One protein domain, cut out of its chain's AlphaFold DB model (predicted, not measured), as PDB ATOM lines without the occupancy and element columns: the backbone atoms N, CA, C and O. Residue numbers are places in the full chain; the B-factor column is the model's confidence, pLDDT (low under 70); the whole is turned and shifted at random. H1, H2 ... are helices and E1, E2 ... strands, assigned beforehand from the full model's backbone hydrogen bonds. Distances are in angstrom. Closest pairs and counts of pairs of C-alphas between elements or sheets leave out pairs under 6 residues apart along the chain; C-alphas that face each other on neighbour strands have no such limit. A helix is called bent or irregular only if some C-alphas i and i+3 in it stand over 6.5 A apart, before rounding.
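This is residues 5 to 128 of the 206 residues of the protein "ATP-dependent DNA helicase RecQ" of Paenibacillus typhae (UniProt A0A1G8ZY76). A twisted sheet of five strands has the long helix H4 slanting across one face and the short helix H1 on the opposite face; H2 touches H1, and the sheet curls round H2. H3 leads away beyond the E5 edge, alongside part of H4, and residues 96 to 106 of the loop between H3 and H4 stick out. The printed part has 124 residues, with four named helices and five named strands that follow each other along the chain as E1 E2 E3 H1 E4 H2 E5 H3 H4; the sheet runs E3 E2 E1 E4 E5 and is mixed, and the class is mixed, helices and strands. It is compact, with a radius of gyration of the C-alphas of 14.2 A, and spans 40 by 36 by 28 A.

E1, residues 5 to 11, E2, residues 18 to 25, and E3, residues 30 to 33, form a meander, each strand the antiparallel neighbour of the one before, with E1 and E2 a hairpin and E2 and E3 another. N 8 and O 22 are 3.0 A apart and N 23 and O 31 2.8 A, within hydrogen-bond range. H1, residues 36 to 43, is on the sheet at a height of 9.0 A and runs along the strands, over E2, at 11 degrees to it on the local plane. E4, residues 48 to 51, is parallel to E1, with N 7 and O 50 at 2.8 A; E3, H1, E4 is a split strand-helix-strand unit, with E2 and E1 between its strands, and its crossover is right-handed. H2, residues 59 to 68, is on the sheet and touches H1 at a steep tilt of 67 degrees, the closest C-alphas being those of Ile 40 and Ala 65, 5.5 A apart. E5, residues 76 to 78, is parallel to E4, with N 77 and O 49 at 2.8 A; E4, H2, E5 is a strand-helix-strand unit, two parallel neighbours with a helix between, also right-handed in its crossover. H3, residues 79 to 86, is not on the sheet. H4, residues 109 to 128, is on the sheet at a height of 7.7 A, on the opposite face from H1, and runs slantwise to the strands, at 43 degrees to E1 on the local plane. The closest C-alphas of H4 and E2 are those of Gly 22 and Leu 110, 3.7 A apart. H3 and H4 touch at a shallow tilt of 31 degrees, the same way, closest at the C-alphas of Thr 79 and Phe 120, 5.9 A apart. Every O i to N i+4 pair is within hydrogen-bond range in H1 and H4; in H2 it is 4 of 6 and in H3 2 of 4.

E1 begins at C-alpha 5, (357.260, 295.941, 384.779), and is 18.8 A long; E2 is 20.1 A. H2 is irregular, with C-alphas 61 and 64 7.8 A apart. H4, 28.4 A long, ends at C-alpha 128, (336.944, 298.961, 378.763).

The two C-alphas farthest apart, those of Thr 15 and Arg 128, are 41.2 A apart. The printed part has no cut, and the link from H3 to H4, 22 residues, is long; its residues 96 to 106 stand free. Residues 91 to 106 have pLDDT under 70, while the mean of the printed part is 88.2.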
ATOM      1  N   ALA A   5     356.380 297.095 384.918       97.56
ATOM      2  CA  ALA A   5     357.260 295.941 384.779       97.56
ATOM      3  C   ALA A   5     356.440 294.665 384.996       97.56
ATOM      4  O   ALA A   5     355.785 294.521 386.022       97.56
ATOM      5  N   PHE A   6     356.449 293.767 384.020       98.19
ATOM      6  CA  PHE A   6     355.826 292.451 384.103       98.19
ATOM      7  C   PHE A   6     356.874 291.460 384.564       98.19
ATOM      8  O   PHE A   6     357.999 291.541 384.075       98.19
ATOM      9  N   VAL A   7     356.553 290.599 385.520       97.88
ATOM     10  CA  VAL A   7     357.527 289.749 386.205       97.88
ATOM     11  C   VAL A   7     356.950 288.362 386.425       97.88
ATOM     12  O   VAL A   7     355.769 288.234 386.747       97.88
ATOM     13  N   ASP A   8     357.822 287.373 386.296       97.62
ATOM     14  CA  ASP A   8     357.634 286.004 386.759       97.62
ATOM     15  C   ASP A   8     358.955 285.504 387.379       97.62
ATOM     16  O   ASP A   8     360.041 286.017 387.060       97.62
ATOM     17  N   THR A   9     358.875 284.568 388.323       96.31
ATOM     18  CA  THR A   9     360.029 284.050 389.063       96.31
ATOM     19  C   THR A   9     360.034 282.530 389.142       96.31
ATOM     20  O   THR A   9     359.055 281.890 389.519       96.31
ATOM     21  N   GLU A  10     361.209 281.952 388.910       95.56
ATOM     22  CA  GLU A  10     361.475 280.544 389.188       95.56
ATOM     23  C   GLU A  10     362.055 280.416 390.589       95.56
ATOM     24  O   GLU A  10     363.117 280.969 390.897       95.56
ATOM     25  N   ILE A  11     361.378 279.662 391.448       93.44
ATOM     26  CA  ILE A  11     361.752 279.512 392.852       93.44
ATOM     27  C   ILE A  11     362.065 278.053 393.153       93.44
ATOM     28  O   ILE A  11     361.316 277.143 392.810       93.44
ATOM     29  N   GLN A  12     363.164 277.818 393.864       93.31
ATOM     30  CA  GLN A  12     363.499 276.494 394.360       93.31
ATOM     31  C   GLN A  12     362.515 276.056 395.452       93.31
ATOM     32  O   GLN A  12     362.420 276.681 396.514       93.31
ATOM     33  N   GLU A  13     361.847 274.925 395.220       88.25
ATOM     34  CA  GLU A  13     360.947 274.315 396.198       88.25
ATOM     35  C   GLU A  13     361.653 274.035 397.537       88.25
ATOM     36  O   GLU A  13     362.805 273.598 397.599       88.25
ATOM     37  N   GLY A  14     360.951 274.303 398.638       89.69
ATOM     38  CA  GLY A  14     361.423 274.063 400.004       89.69
ATOM     39  C   GLY A  14     362.407 275.104 400.551       89.69
ATOM     40  O   GLY A  14     362.333 275.415 401.738       89.69
ATOM     41  N   THR A  15     363.295 275.669 399.724       90.62
ATOM     42  CA  THR A  15     364.261 276.693 400.172       90.62
ATOM     43  C   THR A  15     363.774 278.120 399.939       90.62
ATOM     44  O   THR A  15     364.221 279.026 400.639       90.62
ATOM     45  N   GLY A  16     362.884 278.335 398.962       90.19
ATOM     46  CA  GLY A  16     362.428 279.673 398.576       90.19
ATOM     47  C   GLY A  16     363.504 280.502 397.869       90.19
ATOM     48  O   GLY A  16     363.370 281.718 397.742       90.19
ATOM     49  N   ARG A  17     364.604 279.871 397.437       93.12
ATOM     50  CA  ARG A  17     365.683 280.553 396.721       93.12
ATOM     51  C   ARG A  17     365.229 280.893 395.303       93.12
ATOM     52  O   ARG A  17     364.804 280.004 394.574       93.12
ATOM     53  N   ILE A  18     365.432 282.142 394.895       95.38
ATOM     54  CA  ILE A  18     365.242 282.577 393.507       95.38
ATOM     55  C   ILE A  18     366.277 281.876 392.614       95.38
ATOM     56  O   ILE A  18     367.488 282.020 392.820       95.38
ATOM     57  N   LEU A  19     365.793 281.086 391.658       95.31
ATOM     58  CA  LEU A  19     366.591 280.399 390.644       95.31
ATOM     59  C   LEU A  19     366.746 281.253 389.393       95.31
ATOM     60  O   LEU A  19     367.831 281.267 388.817       95.31
ATOM     61  N   ASP A  20     365.692 281.968 389.012       96.69
ATOM     62  CA  ASP A  20     365.678 282.847 387.852       96.69
ATOM     63  C   ASP A  20     364.552 283.885 387.974       96.69
ATOM     64  O   ASP A  20     363.572 283.675 388.692       96.69
ATOM     65  N   ILE A  21     364.706 285.020 387.297       97.88
ATOM     66  CA  ILE A  21     363.699 286.081 387.229       97.88
ATOM     67  C   ILE A  21     363.585 286.509 385.776       97.88
ATOM     68  O   ILE A  21     364.571 286.914 385.154       97.88
ATOM     69  N   GLY A  22     362.363 286.489 385.263       98.12
ATOM     70  CA  GLY A  22     362.019 287.043 383.968       98.12
ATOM     71  C   GLY A  22     361.235 288.326 384.138       98.12
ATOM     72  O   GLY A  22     360.332 288.420 384.968       98.12
ATOM     73  N   SER A  23     361.580 289.349 383.363       98.31
ATOM     74  CA  SER A  23     360.815 290.583 383.369       98.31
ATOM     75  C   SER A  23     360.850 291.326 382.045       98.31
ATOM     76  O   SER A  23     361.864 291.375 381.352       98.31
ATOM     77  N   ILE A  24     359.736 291.968 381.710       98.12
ATOM     78  CA  ILE A  24     359.616 292.861 380.558       98.12
ATOM     79  C   ILE A  24     358.917 294.153 380.970       98.12
ATOM     80  O   ILE A  24     357.930 294.143 381.696       98.12
ATOM     81  N   ARG A  25     359.399 295.302 380.496       96.56
ATOM     82  CA  ARG A  25     358.723 296.594 380.698       96.56
ATOM     83  C   ARG A  25     357.761 296.892 379.557       96.56
ATOM     84  O   ARG A  25     357.953 296.431 378.434       96.56
ATOM     85  N   THR A  26     356.784 297.768 379.792       93.00
ATOM     86  CA  THR A  26     355.877 298.262 378.733       93.00
ATOM     87  C   THR A  26     356.632 298.798 377.505       93.00
ATOM     88  O   THR A  26     356.163 298.641 376.385       93.00
ATOM     89  N   GLY A  27     357.820 299.387 377.699       89.00
ATOM     90  CA  GLY A  27     358.688 299.884 376.621       89.00
ATOM     91  C   GLY A  27     359.509 298.817 375.879       89.00
ATOM     92  O   GLY A  27     360.293 299.174 375.008       89.00
ATOM     93  N   GLY A  28     359.371 297.534 376.225       93.00
ATOM     94  CA  GLY A  28     360.041 296.413 375.555       93.00
ATOM     95  C   GLY A  28     361.427 296.049 376.092       93.00
ATOM     96  O   GLY A  28     361.992 295.058 375.646       93.00
ATOM     97  N   ALA A  29     361.974 296.799 377.055       96.56
ATOM     98  CA  ALA A  29     363.190 296.386 377.755       96.56
ATOM     99  C   ALA A  29     362.934 295.078 378.514       96.56
ATOM    100  O   ALA A  29     361.895 294.953 379.166       96.56
ATOM    101  N   VAL A  30     363.879 294.143 378.435       97.88
ATOM    102  CA  VAL A  30     363.793 292.814 379.048       97.88
ATOM    103  C   VAL A  30     364.902 292.613 380.071       97.88
ATOM    104  O   VAL A  30     365.988 293.180 379.947       97.88
ATOM    105  N   TYR A  31     364.614 291.785 381.062       98.19
ATOM    106  CA  TYR A  31     365.540 291.301 382.067       98.19
ATOM    107  C   TYR A  31     365.322 289.800 382.233       98.19
ATOM    108  O   TYR A  31     364.182 289.352 382.335       98.19
ATOM    109  N   HIS A  32     366.407 289.034 382.248       97.75
ATOM    110  CA  HIS A  32     366.364 287.590 382.450       97.75
ATOM    111  C   HIS A  32     367.661 287.135 383.112       97.75
ATOM    112  O   HIS A  32     368.710 287.108 382.467       97.75
ATOM    113  N   SER A  33     367.619 286.927 384.425       96.94
ATOM    114  CA  SER A  33     368.762 286.528 385.254       96.94
ATOM    115  C   SER A  33     368.299 286.258 386.691       96.94
ATOM    116  O   SER A  33     367.240 286.704 387.118       96.94
ATOM    117  N   SER A  34     369.143 285.608 387.492       95.44
ATOM    118  CA  SER A  34     368.941 285.422 388.938       95.44
ATOM    119  C   SER A  34     369.482 286.572 389.805       95.44
ATOM    120  O   SER A  34     369.390 286.531 391.035       95.44
ATOM    121  N   SER A  35     370.081 287.604 389.200       97.69
ATOM    122  CA  SER A  35     370.730 288.711 389.918       97.69
ATOM    123  C   SER A  35     369.722 289.724 390.474       97.69
ATOM    124  O   SER A  35     369.366 290.704 389.819       97.69
ATOM    125  N   VAL A  36     369.319 289.552 391.734       97.06
ATOM    126  CA  VAL A  36     368.374 290.464 392.410       97.06
ATOM    127  C   VAL A  36     368.832 291.932 392.367       97.06
ATOM    128  O   VAL A  36     368.007 292.825 392.200       97.06
ATOM    129  N   ALA A  37     370.137 292.206 392.464       97.56
ATOM    130  CA  ALA A  37     370.663 293.570 392.391       97.56
ATOM    131  C   ALA A  37     370.411 294.223 391.019       97.56
ATOM    132  O   ALA A  37     369.948 295.365 390.949       97.56
ATOM    133  N   ASP A  38     370.653 293.486 389.935       97.94
ATOM    134  CA  ASP A  38     370.395 293.974 388.578       97.94
ATOM    135  C   ASP A  38     368.890 294.076 388.303       97.94
ATOM    136  O   ASP A  38     368.449 294.991 387.609       97.94
ATOM    137  N   PHE A  39     368.089 293.187 388.898       98.25
ATOM    138  CA  PHE A  39     366.632 293.256 388.831       98.25
ATOM    139  C   PHE A  39     366.094 294.530 389.500       98.25
ATOM    140  O   PHE A  39     365.275 295.234 388.909       98.25
ATOM    141  N   ILE A  40     366.609 294.902 390.679       98.00
ATOM    142  CA  ILE A  40     366.268 296.175 391.339       98.00
ATOM    143  C   ILE A  40     366.568 297.353 390.408       98.00
ATOM    144  O   ILE A  40     365.727 298.236 390.245       98.00
ATOM    145  N   HIS A  41     367.745 297.367 389.773       97.44
ATOM    146  CA  HIS A  41     368.106 298.420 388.823       97.44
ATOM    147  C   HIS A  41     367.162 298.448 387.614       97.44
ATOM    148  O   HIS A  41     366.696 299.515 387.219       97.44
ATOM    149  N   PHE A  42     366.815 297.282 387.069       97.75
ATOM    150  CA  PHE A  42     365.891 297.159 385.944       97.75
ATOM    151  C   PHE A  42     364.493 297.724 386.250       97.75
ATOM    152  O   PHE A  42     363.886 298.393 385.401       97.75
ATOM    153  N   LEU A  43     364.003 297.501 387.474       96.69
ATOM    154  CA  LEU A  43     362.718 298.007 387.954       96.69
ATOM    155  C   LEU A  43     362.690 299.534 388.151       96.69
ATOM    156  O   LEU A  43     361.602 300.114 388.209       96.69
ATOM    157  N   GLN A  44     363.840 300.217 388.214       94.44
ATOM    158  CA  GLN A  44     363.880 301.663 388.451       94.44
ATOM    159  C   GLN A  44     363.063 302.440 387.403       94.44
ATOM    160  O   GLN A  44     363.211 302.295 386.182       94.44
ATOM    161  N   GLY A  45     362.162 303.292 387.896       91.19
ATOM    162  CA  GLY A  45     361.258 304.099 387.074       91.19
ATOM    163  C   GLY A  45     360.025 303.358 386.538       91.19
ATOM    164  O   GLY A  45     359.281 303.934 385.735       91.19
ATOM    165  N   ALA A  46     359.797 302.100 386.927       94.50
ATOM    166  CA  ALA A  46     358.474 301.491 386.824       94.50
ATOM    167  C   ALA A  46     357.568 302.049 387.936       94.50
ATOM    168  O   ALA A  46     358.015 302.276 389.057       94.50
ATOM    169  N   ARG A  47     356.299 302.309 387.608       94.38
ATOM    170  CA  ARG A  47     355.276 302.731 388.578       94.38
ATOM    171  C   ARG A  47     354.514 301.530 389.125       94.38
ATOM    172  O   ARG A  47     354.161 301.539 390.294       94.38
ATOM    173  N   TYR A  48     354.261 300.536 388.281       96.81
ATOM    174  CA  TYR A  48     353.540 299.319 388.639       96.81
ATOM    175  C   TYR A  48     354.411 298.095 388.388       96.81
ATOM    176  O   TYR A  48     355.243 298.090 387.474       96.81
ATOM    177  N   ILE A  49     354.142 297.043 389.153       97.25
ATOM    178  CA  ILE A  49     354.594 295.686 388.860       97.25
ATOM    179  C   ILE A  49     353.372 294.823 388.541       97.25
ATOM    180  O   ILE A  49     352.320 295.005 389.149       97.25
ATOM    181  N   CYS A  50     353.486 293.935 387.562       98.00
ATOM    182  CA  CYS A  50     352.404 293.066 387.117       98.00
ATOM    183  C   CYS A  50     352.903 291.635 386.903       98.00
ATOM    184  O   CYS A  50     354.061 291.440 386.555       98.00
ATOM    185  N   GLY A  51     352.047 290.641 387.097       97.06
ATOM    186  CA  GLY A  51     352.366 289.244 386.815       97.06
ATOM    187  C   GLY A  51     351.118 288.370 386.851       97.06
ATOM    188  O   GLY A  51     349.989 288.871 386.921       97.06
ATOM    189  N   HIS A  52     351.314 287.058 386.792       95.56
ATOM    190  CA  HIS A  52     350.238 286.088 386.957       95.56
ATOM    191  C   HIS A  52     350.368 285.403 388.312       95.56
ATOM    192  O   HIS A  52     351.356 284.731 388.560       95.56
ATOM    193  N   ASN A  53     349.384 285.588 389.198       95.00
ATOM    194  CA  ASN A  53     349.459 285.164 390.601       95.00
ATOM    195  C   ASN A  53     350.568 285.874 391.409       95.00
ATOM    196  O   ASN A  53     350.946 285.422 392.492       95.00
ATOM    197  N   LEU A  54     351.060 287.012 390.907       95.75
ATOM    198  CA  LEU A  54     352.142 287.816 391.479       95.75
ATOM    199  C   LEU A  54     351.969 288.063 392.984       95.75
ATOM    200  O   LEU A  54     352.922 287.934 393.754       95.75
ATOM    201  N   ILE A  55     350.761 288.441 393.418       95.38
ATOM    202  CA  ILE A  55     350.524 288.927 394.786       95.38
ATOM    203  C   ILE A  55     350.750 287.829 395.822       95.38
ATOM    204  O   ILE A  55     351.273 288.090 396.910       95.38
ATOM    205  N   HIS A  56     350.334 286.605 395.506       94.38
ATOM    206  CA  HIS A  56     350.388 285.475 396.432       94.38
ATOM    207  C   HIS A  56     351.476 284.463 396.078       94.38
ATOM    208  O   HIS A  56     351.681 283.522 396.849       94.38
ATOM    209  N   HIS A  57     352.185 284.649 394.969       93.75
ATOM    210  CA  HIS A  57     353.292 283.804 394.551       93.75
ATOM    211  C   HIS A  57     354.614 284.575 394.612       93.75
ATOM    212  O   HIS A  57     355.280 284.554 395.648       93.75
ATOM    213  N   ASP A  58     354.957 285.307 393.560       95.81
ATOM    214  CA  ASP A  58     356.279 285.893 393.342       95.81
ATOM    215  C   ASP A  58     356.646 286.936 394.400       95.81
ATOM    216  O   ASP A  58     357.765 286.930 394.921       95.81
ATOM    217  N   LEU A  59     355.698 287.797 394.805       94.81
ATOM    218  CA  LEU A  59     355.972 288.842 395.797       94.81
ATOM    219  C   LEU A  59     356.470 288.283 397.129       94.81
ATOM    220  O   LEU A  59     357.195 288.983 397.824       94.81
ATOM    221  N   LYS A  60     356.180 287.026 397.481       94.25
ATOM    222  CA  LYS A  60     356.748 286.403 398.690       94.25
ATOM    223  C   LYS A  60     358.280 286.396 398.691       94.25
ATOM    224  O   LYS A  60     358.874 286.390 399.765       94.25
ATOM    225  N   TYR A  61     358.897 286.395 397.510       95.31
ATOM    226  CA  TYR A  61     360.340 286.269 397.325       95.31
ATOM    227  C   TYR A  61     360.987 287.566 396.833       95.31
ATOM    228  O   TYR A  61     362.125 287.851 397.199       95.31
ATOM    229  N   ILE A  62     360.272 288.369 396.037       95.38
ATOM    230  CA  ILE A  62     360.817 289.601 395.440       95.38
ATOM    231  C   ILE A  62     360.292 290.902 396.064       95.38
ATOM    232  O   ILE A  62     360.658 291.975 395.586       95.38
ATOM    233  N   HIS A  63     359.476 290.853 397.126       95.06
ATOM    234  CA  HIS A  63     358.921 292.061 397.760       95.06
ATOM    235  C   HIS A  63     359.991 293.107 398.096       95.06
ATOM    236  O   HIS A  63     359.846 294.273 397.728       95.06
ATOM    237  N   ASP A  64     361.087 292.690 398.731       95.12
ATOM    238  CA  ASP A  64     362.159 293.599 399.148       95.12
ATOM    239  C   ASP A  64     362.859 294.250 397.948       95.12
ATOM    240  O   ASP A  64     363.194 295.432 397.991       95.12
ATOM    241  N   ALA A  65     363.022 293.513 396.845       95.50
ATOM    242  CA  ALA A  65     363.586 294.045 395.607       95.50
ATOM    243  C   ALA A  65     362.657 295.091 394.968       95.50
ATOM    244  O   ALA A  65     363.103 296.156 394.541       95.50
ATOM    245  N   VAL A  66     361.350 294.819 394.961       95.50
ATOM    246  CA  VAL A  66     360.318 295.739 394.462       95.50
ATOM    247  C   VAL A  66     360.277 297.021 395.304       95.50
ATOM    248  O   VAL A  66     360.273 298.121 394.743       95.50
ATOM    249  N   GLN A  67     360.339 296.905 396.637       95.38
ATOM    250  CA  GLN A  67     360.427 298.061 397.538       95.38
ATOM    251  C   GLN A  67     361.728 298.849 397.339       95.38
ATOM    252  O   GLN A  67     361.695 300.077 397.258       95.38
ATOM    253  N   ALA A  68     362.870 298.168 397.200       95.88
ATOM    254  CA  ALA A  68     364.165 298.804 396.961       95.88
ATOM    255  C   ALA A  68     364.217 299.575 395.629       95.88
ATOM    256  O   ALA A  68     364.928 300.574 395.522       95.88
ATOM    257  N   ALA A  69     363.434 299.155 394.630       94.56
ATOM    258  CA  ALA A  69     363.267 299.869 393.366       94.56
ATOM    259  C   ALA A  69     362.321 301.087 393.455       94.56
ATOM    260  O   ALA A  69     362.171 301.820 392.476       94.56
ATOM    261  N   GLY A  70     361.695 301.324 394.614       93.44
ATOM    262  CA  GLY A  70     360.775 302.435 394.856       93.44
ATOM    263  C   GLY A  70     359.327 302.166 394.436       93.44
ATOM    264  O   GLY A  70     358.537 303.107 394.353       93.44
ATOM    265  N   ILE A  71     358.961 300.910 394.167       92.38
ATOM    266  CA  ILE A  71     357.594 300.522 393.808       92.38
ATOM    267  C   ILE A  71     356.841 300.166 395.094       92.38
ATOM    268  O   ILE A  71     357.222 299.257 395.829       92.38
ATOM    269  N   SER A  72     355.756 300.882 395.382       82.62
ATOM    270  CA  SER A  72     354.927 300.609 396.565       82.62
ATOM    271  C   SER A  72     354.185 299.271 396.436       82.62
ATOM    272  O   SER A  72     353.768 298.881 395.349       82.62
ATOM    273  N   GLY A  73     353.944 298.580 397.551       71.44
ATOM    274  CA  GLY A  73     353.153 297.342 397.553       71.44
ATOM    275  C   GLY A  73     351.704 297.524 397.073       71.44
ATOM    276  O   GLY A  73     351.083 296.565 396.628       71.44
ATOM    277  N   ASN A  74     351.175 298.752 397.092       78.00
ATOM    278  CA  ASN A  74     349.788 299.052 396.706       78.00
ATOM    279  C   ASN A  74     349.563 299.164 395.187       78.00
ATOM    280  O   ASN A  74     348.434 299.382 394.753       78.00
ATOM    281  N   VAL A  75     350.621 299.047 394.380       88.94
ATOM    282  CA  VAL A  75     350.588 299.182 392.911       88.94
ATOM    283  C   VAL A  75     350.993 297.878 392.212       88.94
ATOM    284  O   VAL A  75     351.617 297.886 391.149       88.94
ATOM    285  N   CYS A  76     350.627 296.747 392.824       95.25
ATOM    286  CA  CYS A  76     350.796 295.410 392.257       95.25
ATOM    287  C   CYS A  76     349.546 295.010 391.467       95.25
ATOM    288  O   CYS A  76     348.442 294.996 392.003       95.25
ATOM    289  N   LEU A  77     349.733 294.683 390.195       97.38
ATOM    290  CA  LEU A  77     348.699 294.228 389.274       97.38
ATOM    291  C   LEU A  77     348.793 292.706 389.145       97.38
ATOM    292  O   LEU A  77     349.883 292.164 388.977       97.38
ATOM    293  N   ASP A  78     347.667 292.009 389.216       96.56
ATOM    294  CA  ASP A  78     347.652 290.549 389.153       96.56
ATOM    295  C   ASP A  78     346.585 290.073 388.172       96.56
ATOM    296  O   ASP A  78     345.386 290.285 388.370       96.56
ATOM    297  N   THR A  79     347.044 289.440 387.097       96.31
ATOM    298  CA  THR A  79     346.170 288.950 386.022       96.31
ATOM    299  C   THR A  79     345.334 287.742 386.454       96.31
ATOM    300  O   THR A  79     344.266 287.488 385.900       96.31
ATOM    301  N   LEU A  80     345.747 286.991 387.484       95.19
ATOM    302  CA  LEU A  80     345.044 285.765 387.873       95.19
ATOM    303  C   LEU A  80     343.590 286.038 388.284       95.19
ATOM    304  O   LEU A  80     342.684 285.288 387.922       95.19
ATOM    305  N   TYR A  81     343.363 287.111 389.039       95.56
ATOM    306  CA  TYR A  81     342.062 287.410 389.639       95.56
ATOM    307  C   TYR A  81     341.096 288.092 388.662       95.56
ATOM    308  O   TYR A  81     339.880 287.910 388.747       95.56
ATOM    309  N   TRP A  82     341.622 288.846 387.697       96.12
ATOM    310  CA  TRP A  82     340.821 289.529 386.681       96.12
ATOM    311  C   TRP A  82     340.372 288.606 385.554       96.12
ATOM    312  O   TRP A  82     339.236 288.718 385.078       96.12
ATOM    313  N   SER A  83     341.216 287.650 385.176       93.44
ATOM    314  CA  SER A  83     340.939 286.682 384.118       93.44
ATOM    315  C   SER A  83     339.562 285.994 384.221       93.44
ATOM    316  O   SER A  83     338.820 286.028 383.237       93.44
ATOM    317  N   PRO A  84     339.127 285.434 385.371       92.88
ATOM    318  CA  PRO A  84     337.795 284.831 385.487       92.88
ATOM    319  C   PRO A  84     336.628 285.833 385.436       92.88
ATOM    320  O   PRO A  84     335.523 285.447 385.058       92.88
ATOM    321  N   LEU A  85     336.836 287.113 385.767       95.12
ATOM    322  CA  LEU A  85     335.795 288.153 385.670       95.12
ATOM    323  C   LEU A  85     335.594 288.651 384.240       95.12
ATOM    324  O   LEU A  85     334.473 288.988 383.845       95.12
ATOM    325  N   LEU A  86     336.689 288.746 383.487       95.00
ATOM    326  CA  LEU A  86     336.723 289.337 382.149       95.00
ATOM    327  C   LEU A  86     336.590 288.284 381.053       95.00
ATOM    328  O   LEU A  86     336.043 288.563 379.984       95.00
ATOM    329  N   PHE A  87     336.997 287.049 381.346       92.12
ATOM    330  CA  PHE A  87     336.908 285.920 380.434       92.12
ATOM    331  C   PHE A  87     336.271 284.650 381.039       92.12
ATOM    332  O   PHE A  87     336.783 283.543 380.848       92.12
ATOM    333  N   PRO A  88     335.098 284.753 381.690       86.75
ATOM    334  CA  PRO A  88     334.443 283.642 382.400       86.75
ATOM    335  C   PRO A  88     334.162 282.391 381.542       86.75
ATOM    336  O   PRO A  88     334.069 281.285 382.065       86.75
ATOM    337  N   MET A  89     334.052 282.526 380.213       81.94
ATOM    338  CA  MET A  89     333.835 281.388 379.302       81.94
ATOM    339  C   MET A  89     335.111 280.637 378.905       81.94
ATOM    340  O   MET A  89     335.018 279.600 378.249       81.94
ATOM    341  N   ARG A  90     336.304 281.136 379.244       73.56
ATOM    342  CA  ARG A  90     337.533 280.351 379.072       73.56
ATOM    343  C   ARG A  90     338.351 280.408 380.364       73.56
ATOM    344  O   ARG A  90     339.316 281.158 380.444       73.56
ATOM    345  N   PRO A  91     337.990 279.586 381.366       55.53
ATOM    346  CA  PRO A  91     338.675 279.561 382.660       55.53
ATOM    347  C   PRO A  91     340.180 279.244 382.563       55.53
ATOM    348  O   PRO A  91     340.912 279.490 383.508       55.53
ATOM    349  N   TYR A  92     340.650 278.751 381.411       54.19
ATOM    350  CA  TYR A  92     342.055 278.458 381.107       54.19
ATOM    351  C   TYR A  92     342.651 279.448 380.084       54.19
ATOM    352  O   TYR A  92     343.251 279.045 379.086       54.19
ATOM    353  N   HIS A  93     342.391 280.746 380.242       53.22
ATOM    354  CA  HIS A  93     342.771 281.764 379.262       53.22
ATOM    355  C   HIS A  93     344.291 282.042 379.227       53.22
ATOM    356  O   HIS A  93     344.922 282.253 380.254       53.22
ATOM    357  N   ALA A  94     344.836 282.072 378.005       51.06
ATOM    358  CA  ALA A  94     346.195 282.449 377.586       51.06
ATOM    359  C   ALA A  94     347.363 281.584 378.090       51.06
ATOM    360  O   ALA A  94     347.963 280.894 377.272       51.06
ATOM    361  N   LEU A  95     347.668 281.559 379.390       50.19
ATOM    362  CA  LEU A  95     348.892 280.901 379.885       50.19
ATOM    363  C   LEU A  95     348.891 279.380 379.678       50.19
ATOM    364  O   LEU A  95     349.935 278.784 379.479       50.19
ATOM    365  N   LEU A  96     347.713 278.754 379.641       47.72
ATOM    366  CA  LEU A  96     347.570 277.307 379.438       47.72
ATOM    367  C   LEU A  96     347.301 276.898 377.982       47.72
ATOM    368  O   LEU A  96     347.142 275.705 377.717       47.72
ATOM    369  N   LYS A  97     347.146 277.850 377.050       45.66
ATOM    370  CA  LYS A  97     346.569 277.538 375.732       45.66
ATOM    371  C   LYS A  97     347.508 276.807 374.773       45.66
ATOM    372  O   LYS A  97     346.981 276.077 373.939       45.66
ATOM    373  N   ASP A  98     348.825 276.910 374.939       40.66
ATOM    374  CA  ASP A  98     349.788 276.295 374.012       40.66
ATOM    375  C   ASP A  98     350.775 275.309 374.672       40.66
ATOM    376  O   ASP A  98     351.325 274.438 373.994       40.66
ATOM    377  N   ASP A  99     350.893 275.300 376.006       41.72
ATOM    378  CA  ASP A  99     351.907 274.501 376.722       41.72
ATOM    379  C   ASP A  99     351.617 272.986 376.791       41.72
ATOM    380  O   ASP A  99     352.380 272.220 377.377       41.72
ATOM    381  N   LYS A 100     350.528 272.496 376.178       41.38
ATOM    382  CA  LYS A 100     350.239 271.046 376.104       41.38
ATOM    383  C   LYS A 100     350.476 270.399 374.741       41.38
ATOM    384  O   LYS A 100     350.190 269.211 374.601       41.38
ATOM    385  N   LEU A 101     351.020 271.121 373.755       43.44
ATOM    386  CA  LEU A 101     351.368 270.538 372.445       43.44
ATOM    387  C   LEU A 101     352.767 270.888 371.917       43.44
ATOM    388  O   LEU A 101     353.135 270.387 370.855       43.44
ATOM    389  N   GLN A 102     353.576 271.647 372.657       37.66
ATOM    390  CA  GLN A 102     355.003 271.800 372.364       37.66
ATOM    391  C   GLN A 102     355.826 271.384 373.578       37.66
ATOM    392  O   GLN A 102     356.066 272.130 374.517       37.66
ATOM    393  N   THR A 103     356.229 270.121 373.553       45.69
ATOM    394  CA  THR A 103     357.349 269.618 374.338       45.69
ATOM    395  C   THR A 103     358.573 270.512 374.089       45.69
ATOM    396  O   THR A 103     358.965 270.640 372.932       45.69
ATOM    397  N   GLU A 104     359.167 271.052 375.162       40.94
ATOM    398  CA  GLU A 104     360.501 271.698 375.241       40.94
ATOM    399  C   GLU A 104     360.623 273.242 375.292       40.94
ATOM    400  O   GLU A 104     361.747 273.736 375.205       40.94
ATOM    401  N   GLU A 105     359.579 274.032 375.576       47.28
ATOM    402  CA  GLU A 105     359.851 275.298 376.292       47.28
ATOM    403  C   GLU A 105     360.084 274.953 377.770       47.28
ATOM    404  O   GLU A 105     359.152 274.754 378.544       47.28
ATOM    405  N   LEU A 106     361.354 274.767 378.149       55.41
ATOM    406  CA  LEU A 106     361.773 274.766 379.554       55.41
ATOM    407  C   LEU A 106     361.154 275.984 380.253       55.41
ATOM    408  O   LEU A 106     361.255 277.075 379.697       55.41
ATOM    409  N   ASN A 107     360.564 275.778 381.437       71.88
ATOM    410  CA  ASN A 107     360.053 276.810 382.354       71.88
ATOM    411  C   ASN A 107     360.925 278.078 382.258       71.88
ATOM    412  O   ASN A 107     362.094 278.056 382.657       71.88
ATOM    413  N   ASN A 108     360.417 279.112 381.584       90.44
ATOM    414  CA  ASN A 108     361.180 280.306 381.247       90.44
ATOM    415  C   ASN A 108     360.404 281.525 381.747       90.44
ATOM    416  O   ASN A 108     359.497 281.995 381.049       90.44
ATOM    417  N   PRO A 109     360.822 282.112 382.878       94.81
ATOM    418  CA  PRO A 109     360.064 283.185 383.501       94.81
ATOM    419  C   PRO A 109     360.002 284.440 382.615       94.81
ATOM    420  O   PRO A 109     359.107 285.270 382.759       94.81
ATOM    421  N   LEU A 110     360.923 284.631 381.656       96.38
ATOM    422  CA  LEU A 110     360.812 285.754 380.719       96.38
ATOM    423  C   LEU A 110     359.640 285.551 379.750       96.38
ATOM    424  O   LEU A 110     358.909 286.507 379.479       96.38
ATOM    425  N   ASN A 111     359.445 284.329 379.244       94.25
ATOM    426  CA  ASN A 111     358.305 284.010 378.384       94.25
ATOM    427  C   ASN A 111     356.994 284.199 379.156       94.25
ATOM    428  O   ASN A 111     356.063 284.815 378.635       94.25
ATOM    429  N   ASP A 112     356.942 283.766 380.414       93.81
ATOM    430  CA  ASP A 112     355.750 283.906 381.253       93.81
ATOM    431  C   ASP A 112     355.455 285.368 381.615       93.81
ATOM    432  O   ASP A 112     354.308 285.812 381.511       93.81
ATOM    433  N   ALA A 113     356.481 286.184 381.880       96.50
ATOM    434  CA  ALA A 113     356.325 287.631 382.033       96.50
ATOM    435  C   ALA A 113     355.792 288.313 380.753       96.50
ATOM    436  O   ALA A 113     354.990 289.252 380.825       96.50
ATOM    437  N   ILE A 114     356.203 287.849 379.564       95.88
ATOM    438  CA  ILE A 114     355.675 288.333 378.277       95.88
ATOM    439  C   ILE A 114     354.206 287.925 378.107       95.88
ATOM    440  O   ILE A 114     353.387 288.788 377.774       95.88
ATOM    441  N   LYS A 115     353.851 286.667 378.397       93.94
ATOM    442  CA  LYS A 115     352.460 286.181 378.377       93.94
ATOM    443  C   LYS A 115     351.584 286.980 379.354       93.94
ATOM    444  O   LYS A 115     350.491 287.411 378.988       93.94
ATOM    445  N   ALA A 116     352.074 287.265 380.565       95.50
ATOM    446  CA  ALA A 116     351.372 288.083 381.557       95.50
ATOM    447  C   ALA A 116     351.148 289.527 381.076       95.50
ATOM    448  O   ALA A 116     350.081 290.099 381.307       95.50
ATOM    449  N   ARG A 117     352.114 290.116 380.356       96.38
ATOM    450  CA  ARG A 117     351.941 291.429 379.713       96.38
ATOM    451  C   ARG A 117     350.808 291.426 378.701       96.38
ATOM    452  O   ARG A 117     350.002 292.354 378.697       96.38
ATOM    453  N   GLU A 118     350.786 290.436 377.822       94.69
ATOM    454  CA  GLU A 118     349.760 290.317 376.785       94.69
ATOM    455  C   GLU A 118     348.380 290.122 377.414       94.69
ATOM    456  O   GLU A 118     347.462 290.887 377.120       94.69
ATOM    457  N   LEU A 119     348.274 289.207 378.381       94.81
ATOM    458  CA  LEU A 119     347.044 288.963 379.125       94.81
ATOM    459  C   LEU A 119     346.542 290.219 379.848       94.81
ATOM    460  O   LEU A 119     345.367 290.555 379.742       94.81
ATOM    461  N   PHE A 120     347.416 290.962 380.529       96.88
ATOM    462  CA  PHE A 120     347.024 292.204 381.198       96.88
ATOM    463  C   PHE A 120     346.463 293.246 380.216       96.88
ATOM    464  O   PHE A 120     345.511 293.964 380.529       96.88
ATOM    465  N   MET A 121     347.035 293.349 379.014       95.75
ATOM    466  CA  MET A 121     346.528 294.271 377.993       95.75
ATOM    467  C   MET A 121     345.161 293.827 377.463       95.75
ATOM    468  O   MET A 121     344.276 294.673 377.299       95.75
ATOM    469  N   ASP A 122     344.959 292.520 377.282       95.50
ATOM    470  CA  ASP A 122     343.653 291.945 376.951       95.50
ATOM    471  C   ASP A 122     342.622 292.228 378.057       95.50
ATOM    472  O   ASP A 122     341.480 292.582 377.762       95.50
ATOM    473  N   GLU A 123     343.005 292.121 379.333       96.81
ATOM    474  CA  GLU A 123     342.146 292.434 380.483       96.81
ATOM    475  C   GLU A 123     341.745 293.913 380.507       96.81
ATOM    476  O   GLU A 123     340.567 294.251 380.657       96.81
ATOM    477  N   VAL A 124     342.701 294.817 380.288       97.56
ATOM    478  CA  VAL A 124     342.447 296.260 380.170       97.56
ATOM    479  C   VAL A 124     341.455 296.552 379.044       97.56
ATOM    480  O   VAL A 124     340.526 297.348 379.217       97.56
ATOM    481  N   GLU A 125     341.624 295.918 377.883       97.06
ATOM    482  CA  GLU A 125     340.708 296.082 376.758       97.06
ATOM    483  C   GLU A 125     339.321 295.492 377.061       97.06
ATOM    484  O   GLU A 125     338.301 296.137 376.797       97.06
ATOM    485  N   ALA A 126     339.262 294.296 377.649       96.19
ATOM    486  CA  ALA A 126     338.020 293.628 378.017       96.19
ATOM    487  C   ALA A 126     337.220 294.447 379.034       96.19
ATOM    488  O   ALA A 126     336.021 294.657 378.834       96.19
ATOM    489  N   PHE A 127     337.876 294.987 380.067       97.81
ATOM    490  CA  PHE A 127     337.235 295.858 381.048       97.81
ATOM    491  C   PHE A 127     336.648 297.109 380.384       97.81
ATOM    492  O   PHE A 127     335.486 297.448 380.608       97.81
ATOM    493  N   ARG A 128     337.410 297.770 379.502       97.19
ATOM    494  CA  ARG A 128     336.944 298.961 378.763       97.19
ATOM    495  C   ARG A 128     335.741 298.685 377.860       97.19
ATOM    496  O   ARG A 128     334.959 299.599 377.616       97.19
TER     497      ARG A 128